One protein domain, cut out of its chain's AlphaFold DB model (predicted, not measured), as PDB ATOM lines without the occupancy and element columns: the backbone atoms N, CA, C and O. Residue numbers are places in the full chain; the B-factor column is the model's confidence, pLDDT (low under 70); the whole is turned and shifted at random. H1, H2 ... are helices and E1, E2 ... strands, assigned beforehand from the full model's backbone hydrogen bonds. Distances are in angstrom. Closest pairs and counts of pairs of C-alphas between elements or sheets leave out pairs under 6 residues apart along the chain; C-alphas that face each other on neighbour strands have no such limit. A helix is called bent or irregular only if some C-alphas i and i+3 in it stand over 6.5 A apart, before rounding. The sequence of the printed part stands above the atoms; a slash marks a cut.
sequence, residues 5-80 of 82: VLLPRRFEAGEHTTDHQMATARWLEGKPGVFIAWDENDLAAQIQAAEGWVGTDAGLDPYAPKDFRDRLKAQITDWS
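AT A GLANCE: This is residues 5 to 80 of the 82 residues of an uncharacterized protein of Boseongicola sp (UniProt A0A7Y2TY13). Three helices and one short strand form an open, flat layer, with the chain running back and forth through H1, E1 and H2, and H3 set off beyond H1. H3 runs beside H1 in the other direction without reaching it, while H2 packs on E1, and the link of residues 52 to 65 loops round one end to join H2 to H3. The printed part has 76 residues with three named helices and one named strand, in the order H1, E1, H2, H3; E1 pairs with no named strand, and the class is mostly helix. The whole is only just loose, close to compact, with a radius of gyration of the C-alphas of 14.2 A and spans of 39 by 33 by 16 A.

HOW THE PARTS SIT: H3, residues 66 to 80, is the longest helix, and it touches no helix. H3 and H1, residues 18 to 28, are near each other, with 6 pairs of C-alphas within 10 A but no pair within 8 A. H1 and E1, residues 34 to 36, have 3 pairs of C-alphas within 8 A, the closest being those of Leu 28 and Val 34, 6.9 A apart. E1 and H2, residues 40 to 51, have 7 such pairs, and their closest C-alphas, those of Phe 35 and Gln 46, are 6.0 A apart. Residues 5 to 6 form a short parallel pairing with residues 35 to 36 of E1. H1 and H2 are apart, as are E1 and H3, and H2 and H3. In H1 every O i to N i+4 pair is within hydrogen-bond range; in H2 it is 6 of 8 and in H3 9 of 11.

IN THESE COORDINATES: H3 measures 21.6 A from C-alpha 66 at (26.904, -6.470, 8.985) to C-alpha 80 at (11.216, -0.264, -4.448). H1 begins with C-alpha 18 at (1.666, -4.584, 7.076) and is 15.5 A long. E1 measures 6.7 A from first to last C-alpha. H2 is 17.2 A long and only just irregular: C-alphas 41 and 44 are 6.55 A apart.

THE WHOLE: The two C-alphas farthest apart, those of Gly 14 and Asp 57, are 42.4 A apart. The printed part, residues 5 to 80, has no cut. The links H1 to E1 and E1 to H2 are tight; H2 to H3 is a long link of 14 residues. Residues 61 to 71 stand free, of which 66 to 71 belong to H3. The mean pLDDT of the printed part is 70.7, and 39 residues are under 70: residues 9 to 21, 54 to 69 and 71 to 80.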
ATOM      1  N   VAL A   5      12.406  -0.619  22.383       85.44
ATOM      2  CA  VAL A   5      11.005  -1.037  22.284       85.44
ATOM      3  C   VAL A   5      10.512  -0.726  20.870       85.44
ATOM      4  O   VAL A   5      10.599   0.416  20.422       85.44
ATOM      5  N   LEU A   6      10.018  -1.735  20.153       85.88
ATOM      6  CA  LEU A   6       9.404  -1.596  18.832       85.88
ATOM      7  C   LEU A   6       7.884  -1.729  18.927       85.88
ATOM      8  O   LEU A   6       7.387  -2.696  19.494       85.88
ATOM      9  N   LEU A   7       7.167  -0.804  18.292       84.31
ATOM     10  CA  LEU A   7       5.725  -0.867  18.058       84.31
ATOM     11  C   LEU A   7       5.500  -0.967  16.537       84.31
ATOM     12  O   LEU A   7       5.654   0.043  15.842       84.31
ATOM     13  N   PRO A   8       5.225  -2.160  15.976       76.69
ATOM     14  CA  PRO A   8       4.954  -2.302  14.557       76.69
ATOM     15  C   PRO A   8       3.617  -1.640  14.223       76.69
ATOM     16  O   PRO A   8       2.643  -1.747  14.969       76.69
ATOM     17  N   ARG A   9       3.555  -0.956  13.079       69.25
ATOM     18  CA  ARG A   9       2.299  -0.372  12.606       69.25
ATOM     19  C   ARG A   9       1.343  -1.498  12.205       69.25
ATOM     20  O   ARG A   9       1.717  -2.377  11.431       69.25
ATOM     21  N   ARG A  10       0.112  -1.472  12.728       64.31
ATOM     22  CA  ARG A  10      -0.962  -2.412  12.368       64.31
ATOM     23  C   ARG A  10      -1.902  -1.815  11.320       64.31
ATOM     24  O   ARG A  10      -2.233  -0.634  11.354       64.31
ATOM     25  N   PHE A  11      -2.364  -2.684  10.423       51.97
ATOM     26  CA  PHE A  11      -3.224  -2.425   9.260       51.97
ATOM     27  C   PHE A  11      -4.683  -2.056   9.582       51.97
ATOM     28  O   PHE A  11      -5.553  -2.265   8.745       51.97
ATOM     29  N   GLU A  12      -5.026  -1.520  10.753       51.12
ATOM     30  CA  GLU A  12      -6.421  -1.086  10.982       51.12
ATOM     31  C   GLU A  12      -6.785   0.189  10.188       51.12
ATOM     32  O   GLU A  12      -7.936   0.612  10.186       51.12
ATOM     33  N   ALA A  13      -5.826   0.756   9.440       53.25
ATOM     34  CA  ALA A  13      -5.977   1.962   8.620       53.25
ATOM     35  C   ALA A  13      -5.796   1.761   7.093       53.25
ATOM     36  O   ALA A  13      -5.768   2.745   6.358       53.25
ATOM     37  N   GLY A  14      -5.692   0.527   6.578       53.09
ATOM     38  CA  GLY A  14      -5.758   0.270   5.125       53.09
ATOM     39  C   GLY A  14      -4.523   0.631   4.276       53.09
ATOM     40  O   GLY A  14      -4.635   0.695   3.053       53.09
ATOM     41  N   GLU A  15      -3.342   0.828   4.864       50.78
ATOM     42  CA  GLU A  15      -2.093   0.989   4.100       50.78
ATOM     43  C   GLU A  15      -1.493  -0.380   3.743       50.78
ATOM     44  O   GLU A  15      -0.824  -0.996   4.574       50.78
ATOM     45  N   HIS A  16      -1.717  -0.849   2.503       57.25
ATOM     46  CA  HIS A  16      -0.988  -1.968   1.873       57.25
ATOM     47  C   HIS A  16       0.491  -1.950   2.314       57.25
ATOM     48  O   HIS A  16       1.145  -0.947   2.049       57.25
ATOM     49  N   THR A  17       0.973  -3.023   2.990       51.84
ATOM     50  CA  THR A  17       2.369  -3.360   3.431       51.84
ATOM     51  C   THR A  17       2.566  -3.803   4.905       51.84
ATOM     52  O   THR A  17       3.703  -3.972   5.349       51.84
ATOM     53  N   THR A  18       1.509  -4.104   5.676       58.56
ATOM     54  CA  THR A  18       1.666  -4.584   7.076       58.56
ATOM     55  C   THR A  18       2.366  -5.943   7.230       58.56
ATOM     56  O   THR A  18       3.087  -6.127   8.211       58.56
ATOM     57  N   ASP A  19       2.256  -6.880   6.282       65.25
ATOM     58  CA  ASP A  19       2.825  -8.229   6.460       65.25
ATOM     59  C   ASP A  19       4.348  -8.242   6.665       65.25
ATOM     60  O   ASP A  19       4.862  -8.991   7.496       65.25
ATOM     61  N   HIS A  20       5.085  -7.373   5.970       67.62
ATOM     62  CA  HIS A  20       6.550  -7.361   6.035       67.62
ATOM     63  C   HIS A  20       7.081  -6.646   7.287       67.62
ATOM     64  O   HIS A  20       8.089  -7.067   7.865       67.62
ATOM     65  N   GLN A  21       6.380  -5.612   7.769       64.81
ATOM     66  CA  GLN A  21       6.709  -4.976   9.051       64.81
ATOM     67  C   GLN A  21       6.421  -5.922  10.220       64.81
ATOM     68  O   GLN A  21       7.247  -6.053  11.124       64.81
ATOM     69  N   MET A  22       5.308  -6.655  10.155       74.94
ATOM     70  CA  MET A  22       4.965  -7.691  11.128       74.94
ATOM     71  C   MET A  22       5.969  -8.848  11.100       74.94
ATOM     72  O   MET A  22       6.391  -9.314  12.158       74.94
ATOM     73  N   ALA A  23       6.413  -9.287   9.918       76.00
ATOM     74  CA  ALA A  23       7.450 -10.312   9.781       76.00
ATOM     75  C   ALA A  23       8.797  -9.856  10.365       76.00
ATOM     76  O   ALA A  23       9.476 -10.632  11.040       76.00
ATOM     77  N   THR A  24       9.158  -8.587  10.156       76.88
ATOM     78  CA  THR A  24      10.371  -7.994  10.736       76.88
ATOM     79  C   THR A  24      10.274  -7.922  12.256       76.88
ATOM     80  O   THR A  24      11.210  -8.341  12.932       76.88
ATOM     81  N   ALA A  25       9.141  -7.467  12.802       81.19
ATOM     82  CA  ALA A  25       8.899  -7.485  14.241       81.19
ATOM     83  C   ALA A  25       9.011  -8.917  14.788       81.19
ATOM     84  O   ALA A  25       9.835  -9.175  15.655       81.19
ATOM     85  N   ARG A  26       8.323  -9.898  14.194       81.38
ATOM     86  CA  ARG A  26       8.407 -11.303  14.640       81.38
ATOM     87  C   ARG A  26       9.833 -11.848  14.627       81.38
ATOM     88  O   ARG A  26      10.212 -12.594  15.516       81.38
ATOM     89  N   TRP A  27      10.642 -11.474  13.639       80.94
ATOM     90  CA  TRP A  27      12.038 -11.908  13.567       80.94
ATOM     91  C   TRP A  27      12.945 -11.260  14.628       80.94
ATOM     92  O   TRP A  27      13.982 -11.820  14.997       80.94
ATOM     93  N   LEU A  28      12.589 -10.064  15.094       81.06
ATOM     94  CA  LEU A  28      13.298  -9.362  16.161       81.06
ATOM     95  C   LEU A  28      12.914  -9.866  17.560       81.06
ATOM     96  O   LEU A  28      13.641  -9.593  18.516       81.06
ATOM     97  N   GLU A  29      11.816 -10.612  17.676       81.44
ATOM     98  CA  GLU A  29      11.349 -11.187  18.932       81.44
ATOM     99  C   GLU A  29      12.408 -12.130  19.528       81.44
ATOM    100  O   GLU A  29      13.024 -12.940  18.833       81.44
ATOM    101  N   GLY A  30      12.671 -11.991  20.830       75.81
ATOM    102  CA  GLY A  30      13.665 -12.800  21.541       75.81
ATOM    103  C   GLY A  30      15.125 -12.372  21.344       75.81
ATOM    104  O   GLY A  30      16.019 -13.005  21.911       75.81
ATOM    105  N   LYS A  31      15.409 -11.297  20.593       81.56
ATOM    106  CA  LYS A  31      16.760 -10.715  20.563       81.56
ATOM    107  C   LYS A  31      17.065  -9.996  21.888       81.56
ATOM    108  O   LYS A  31      16.228  -9.229  22.364       81.56
ATOM    109  N   PRO A  32      18.263 -10.181  22.475       79.38
ATOM    110  CA  PRO A  32      18.641  -9.497  23.711       79.38
ATOM    111  C   PRO A  32      18.506  -7.972  23.590       79.38
ATOM    112  O   PRO A  32      19.068  -7.368  22.676       79.38
ATOM    113  N   GLY A  33      17.761  -7.361  24.516       78.81
ATOM    114  CA  GLY A  33      17.509  -5.917  24.562       78.81
ATOM    115  C   GLY A  33      16.532  -5.383  23.511       78.81
ATOM    116  O   GLY A  33      16.442  -4.167  23.352       78.81
ATOM    117  N   VAL A  34      15.809  -6.262  22.807       85.00
ATOM    118  CA  VAL A  34      14.713  -5.889  21.907       85.00
ATOM    119  C   VAL A  34      13.382  -6.340  22.501       85.00
ATOM    120  O   VAL A  34      13.176  -7.522  22.765       85.00
ATOM    121  N   PHE A  35      12.472  -5.388  22.676       87.38
ATOM    122  CA  PHE A  35      11.125  -5.588  23.200       87.38
ATOM    123  C   PHE A  35      10.115  -5.190  22.131       87.38
ATOM    124  O   PHE A  35      10.314  -4.195  21.438       87.38
ATOM    125  N   ILE A  36       9.039  -5.958  21.973       88.00
ATOM    126  CA  ILE A  36       8.047  -5.723  20.918       88.00
ATOM    127  C   ILE A  36       6.683  -5.539  21.557       88.00
ATOM    128  O   ILE A  36       6.163  -6.459  22.183       88.00
ATOM    129  N   ALA A  37       6.116  -4.352  21.398       89.56
ATOM    130  CA  ALA A  37       4.738  -4.051  21.747       89.56
ATOM    131  C   ALA A  37       3.890  -4.255  20.496       89.56
ATOM    132  O   ALA A  37       4.114  -3.569  19.509       89.56
ATOM    133  N   TRP A  38       2.962  -5.212  20.489       84.62
ATOM    134  CA  TRP A  38       2.150  -5.500  19.300       84.62
ATOM    135  C   TRP A  38       0.964  -4.547  19.144       84.62
ATOM    136  O   TRP A  38       0.387  -4.449  18.060       84.62
ATOM    137  N   ASP A  39       0.607  -3.841  20.211       81.38
ATOM    138  CA  ASP A  39      -0.366  -2.762  20.219       81.38
ATOM    139  C   ASP A  39      -0.028  -1.717  21.296       81.38
ATOM    140  O   ASP A  39       0.960  -1.829  22.028       81.38
ATOM    141  N   GLU A  40      -0.833  -0.659  21.356       82.69
ATOM    142  CA  GLU A  40      -0.644   0.448  22.295       82.69
ATOM    143  C   GLU A  40      -0.871   0.041  23.760       82.69
ATOM    144  O   GLU A  40      -0.293   0.659  24.654       82.69
ATOM    145  N   ASN A  41      -1.658  -1.007  24.025       85.94
ATOM    146  CA  ASN A  41      -1.887  -1.504  25.383       85.94
ATOM    147  C   ASN A  41      -0.661  -2.274  25.895       85.94
ATOM    148  O   ASN A  41      -0.311  -2.168  27.071       85.94
ATOM    149  N   ASP A  42       0.030  -2.986  25.002       83.44
ATOM    150  CA  ASP A  42       1.275  -3.697  25.304       83.44
ATOM    151  C   ASP A  42       2.475  -2.753  25.488       83.44
ATOM    152  O   ASP A  42       3.467  -3.113  26.128       83.44
ATOM    153  N   LEU A  43       2.404  -1.530  24.948       85.25
ATOM    154  CA  LEU A  43       3.522  -0.585  24.945       85.25
ATOM    155  C   LEU A  43       4.022  -0.262  26.355       85.25
ATOM    156  O   LEU A  43       5.227  -0.299  26.604       85.25
ATOM    157  N   ALA A  44       3.107   0.018  27.284       86.88
ATOM    158  CA  ALA A  44       3.468   0.362  28.657       86.88
ATOM    159  C   ALA A  44       4.206  -0.789  29.363       86.88
ATOM    160  O   ALA A  44       5.218  -0.565  30.029       86.88
ATOM    161  N   ALA A  45       3.739  -2.025  29.170       87.19
ATOM    162  CA  ALA A  45       4.361  -3.209  29.750       87.19
ATOM    163  C   ALA A  45       5.768  -3.451  29.180       87.19
ATOM    164  O   ALA A  45       6.694  -3.769  29.925       87.19
ATOM    165  N   GLN A  46       5.955  -3.238  27.874       87.19
ATOM    166  CA  GLN A  46       7.249  -3.450  27.221       87.19
ATOM    167  C   GLN A  46       8.271  -2.358  27.525       87.19
ATOM    168  O   GLN A  46       9.460  -2.656  27.629       87.19
ATOM    169  N   ILE A  47       7.829  -1.117  27.734       86.62
ATOM    170  CA  ILE A  47       8.692  -0.054  28.261       86.62
ATOM    171  C   ILE A  47       9.176  -0.425  29.662       86.62
ATOM    172  O   ILE A  47      10.376  -0.377  29.917       86.62
ATOM    173  N   GLN A  48       8.281  -0.877  30.542       87.44
ATOM    174  CA  GLN A  48       8.661  -1.282  31.895       87.44
ATOM    175  C   GLN A  48       9.631  -2.481  31.893       87.44
ATOM    176  O   GLN A  48      10.598  -2.505  32.657       87.44
ATOM    177  N   ALA A  49       9.417  -3.458  31.007       84.31
ATOM    178  CA  ALA A  49      10.330  -4.585  30.825       84.31
ATOM    179  C   ALA A  49      11.710  -4.143  30.305       84.31
ATOM    180  O   ALA A  49      12.731  -4.670  30.749       84.31
ATOM    181  N   ALA A  50      11.746  -3.153  29.408       84.19
ATOM    182  CA  ALA A  50      12.978  -2.555  28.909       84.19
ATOM    183  C   ALA A  50      13.720  -1.766  30.000       84.19
ATOM    184  O   ALA A  50      14.929  -1.917  30.137       84.19
ATOM    185  N   GLU A  51      13.026  -0.975  30.818       82.75
ATOM    186  CA  GLU A  51      13.634  -0.232  31.933       82.75
ATOM    187  C   GLU A  51      14.289  -1.157  32.967       82.75
ATOM    188  O   GLU A  51      15.359  -0.849  33.493       82.75
ATOM    189  N   GLY A  52      13.671  -2.312  33.231       79.31
ATOM    190  CA  GLY A  52      14.210  -3.342  34.123       79.31
ATOM    191  C   GLY A  52      15.290  -4.227  33.492       79.31
ATOM    192  O   GLY A  52      15.862  -5.079  34.177       79.31
ATOM    193  N   TRP A  53      15.576  -4.066  32.197       79.38
ATOM    194  CA  TRP A  53      16.526  -4.906  31.486       79.38
ATOM    195  C   TRP A  53      17.965  -4.518  31.835       79.38
ATOM    196  O   TRP A  53      18.527  -3.540  31.340       79.38
ATOM    197  N   VAL A  54      18.588  -5.327  32.687       67.25
ATOM    198  CA  VAL A  54      20.015  -5.232  32.991       67.25
ATOM    199  C   VAL A  54      20.752  -6.113  31.995       67.25
ATOM    200  O   VAL A  54      20.618  -7.336  32.008       67.25
ATOM    201  N   GLY A  55      21.484  -5.486  31.079       62.22
ATOM    202  CA  GLY A  55      22.135  -6.220  30.008       62.22
ATOM    203  C   GLY A  55      23.155  -7.236  30.488       62.22
ATOM    204  O   GLY A  55      23.939  -6.969  31.391       62.22
ATOM    205  N   THR A  56      23.175  -8.398  29.838       57.75
ATOM    206  CA  THR A  56      24.344  -9.281  29.865       57.75
ATOM    207  C   THR A  56      25.526  -8.508  29.272       57.75
ATOM    208  O   THR A  56      25.324  -7.838  28.264       57.75
ATOM    209  N   ASP A  57      26.727  -8.607  29.849       51.56
ATOM    210  CA  ASP A  57      27.953  -7.830  29.532       51.56
ATOM    211  C   ASP A  57      28.365  -7.706  28.042       51.56
ATOM    212  O   ASP A  57      29.276  -6.954  27.703       51.56
ATOM    213  N   ALA A  58      27.685  -8.380  27.117       51.59
ATOM    214  CA  ALA A  58      27.688  -8.041  25.700       51.59
ATOM    215  C   ALA A  58      26.637  -6.950  25.418       51.59
ATOM    216  O   ALA A  58      25.510  -7.235  25.010       51.59
ATOM    217  N   GLY A  59      26.992  -5.686  25.660       49.72
ATOM    218  CA  GLY A  59      26.159  -4.561  25.238       49.72
ATOM    219  C   GLY A  59      25.877  -4.588  23.724       49.72
ATOM    220  O   GLY A  59      26.686  -5.121  22.969       49.72
ATOM    221  N   LEU A  60      24.755  -4.004  23.265       53.06
ATOM    222  CA  LEU A  60      24.498  -3.753  21.845       53.06
ATOM    223  C   LEU A  60      25.700  -2.968  21.380       53.06
ATOM    224  O   LEU A  60      25.922  -1.844  21.843       53.06
ATOM    225  N   ASP A  61      26.479  -3.591  20.509       56.81
ATOM    226  CA  ASP A  61      27.482  -2.885  19.750       56.81
ATOM    227  C   ASP A  61      26.776  -1.653  19.150       56.81
ATOM    228  O   ASP A  61      25.676  -1.793  18.593       56.81
ATOM    229  N   PRO A  62      27.332  -0.435  19.302       58.75
ATOM    230  CA  PRO A  62      26.776   0.760  18.667       58.75
ATOM    231  C   PRO A  62      26.578   0.567  17.156       58.75
ATOM    232  O   PRO A  62      25.813   1.301  16.526       58.75
ATOM    233  N   TYR A  63      27.228  -0.442  16.575       59.03
ATOM    234  CA  TYR A  63      27.015  -0.905  15.223       59.03
ATOM    235  C   TYR A  63      26.230  -2.214  15.191       59.03
ATOM    236  O   TYR A  63      26.677  -3.267  15.637       59.03
ATOM    237  N   ALA A  64      25.081  -2.184  14.518       58.41
ATOM    238  CA  ALA A  64      24.380  -3.414  14.191       58.41
ATOM    239  C   ALA A  64      25.273  -4.323  13.314       58.41
ATOM    240  O   ALA A  64      25.902  -3.802  12.385       58.41
ATOM    241  N   PRO A  65      25.321  -5.649  13.540       66.31
ATOM    242  CA  PRO A  65      26.134  -6.581  12.758       66.31
ATOM    243  C   PRO A  65      25.933  -6.422  11.247       66.31
ATOM    244  O   PRO A  65      24.837  -6.096  10.787       66.31
ATOM    245  N   LYS A  66      26.979  -6.659  10.444       66.81
ATOM    246  CA  LYS A  66      26.904  -6.470   8.985       66.81
ATOM    247  C   LYS A  66      25.755  -7.272   8.366       66.81
ATOM    248  O   LYS A  66      25.003  -6.705   7.583       66.81
ATOM    249  N   ASP A  67      25.549  -8.509   8.809       68.06
ATOM    250  CA  ASP A  67      24.470  -9.375   8.319       68.06
ATOM    251  C   ASP A  67      23.077  -8.814   8.641       68.06
ATOM    252  O   ASP A  67      22.152  -8.915   7.838       68.06
ATOM    253  N   PHE A  68      22.930  -8.151   9.793       67.12
ATOM    254  CA  PHE A  68      21.704  -7.444  10.159       67.12
ATOM    255  C   PHE A  68      21.453  -6.254   9.221       67.12
ATOM    256  O   PHE A  68      20.343  -6.081   8.720       67.12
ATOM    257  N   ARG A  69      22.494  -5.461   8.931       68.38
ATOM    258  CA  ARG A  69      22.397  -4.306   8.020       68.38
ATOM    259  C   ARG A  69      22.137  -4.721   6.575       68.38
ATOM    260  O   ARG A  69      21.342  -4.077   5.899       68.38
ATOM    261  N   ASP A  70      22.799  -5.770   6.103       72.12
ATOM    262  CA  ASP A  70      22.627  -6.290   4.746       72.12
ATOM    263  C   ASP A  70      21.207  -6.831   4.553       72.12
ATOM    264  O   ASP A  70      20.578  -6.578   3.526       72.12
ATOM    265  N   ARG A  71      20.660  -7.501   5.573       66.50
ATOM    266  CA  ARG A  71      19.298  -8.033   5.528       66.50
ATOM    267  C   ARG A  71      18.237  -6.939   5.615       66.50
ATOM    268  O   ARG A  71      17.264  -7.003   4.871       66.50
ATOM    269  N   LEU A  72      18.443  -5.912   6.444       69.25
ATOM    270  CA  LEU A  72      17.587  -4.720   6.444       69.25
ATOM    271  C   LEU A  72      17.569  -4.051   5.067       69.25
ATOM    272  O   LEU A  72      16.501  -3.747   4.550       69.25
ATOM    273  N   LYS A  73      18.738  -3.877   4.438       68.88
ATOM    274  CA  LYS A  73      18.829  -3.314   3.084       68.88
ATOM    275  C   LYS A  73      18.105  -4.172   2.053       68.88
ATOM    276  O   LYS A  73      17.380  -3.619   1.241       68.88
ATOM    277  N   ALA A  74      18.253  -5.494   2.100       68.44
ATOM    278  CA  ALA A  74      17.547  -6.391   1.187       68.44
ATOM    279  C   ALA A  74      16.019  -6.249   1.302       68.44
ATOM    280  O   ALA A  74      15.339  -6.184   0.286       68.44
ATOM    281  N   GLN A  75      15.496  -6.131   2.527       61.59
ATOM    282  CA  GLN A  75      14.063  -5.940   2.777       61.59
ATOM    283  C   GLN A  75      13.559  -4.545   2.362       61.59
ATOM    284  O   GLN A  75      12.419  -4.410   1.939       61.59
ATOM    285  N   ILE A  76      14.402  -3.509   2.451       64.06
ATOM    286  CA  ILE A  76      14.069  -2.145   2.003       64.06
ATOM    287  C   ILE A  76      14.089  -2.040   0.469       64.06
ATOM    288  O   ILE A  76      13.242  -1.365  -0.108       64.06
ATOM    289  N   THR A  77      15.042  -2.685  -0.208       58.09
ATOM    290  CA  THR A  77      15.177  -2.595  -1.673       58.09
ATOM    291  C   THR A  77      14.107  -3.400  -2.412       58.09
ATOM    292  O   THR A  77      13.651  -2.956  -3.464       58.09
ATOM    293  N   ASP A  78      13.664  -4.533  -1.856       52.94
ATOM    294  CA  ASP A  78      12.528  -5.317  -2.377       52.94
ATOM    295  C   ASP A  78      11.232  -4.477  -2.448       52.94
ATOM    296  O   ASP A  78      10.403  -4.636  -3.337       52.94
ATOM    297  N   TRP A  79      11.130  -3.469  -1.580       46.66
ATOM    298  CA  TRP A  79      10.033  -2.504  -1.500       46.66
ATOM    299  C   TRP A  79      10.017  -1.458  -2.632       46.66
ATOM    300  O   TRP A  79       9.011  -0.793  -2.836       46.66
ATOM    301  N   SER A  80      11.117  -1.278  -3.378       45.97
ATOM    302  CA  SER A  80      11.216  -0.264  -4.448       45.97
ATOM    303  C   SER A  80      10.727  -0.757  -5.821       45.97
ATOM    304  O   SER A  80      10.809  -0.002  -6.794       45.97
TER     305      SER A  80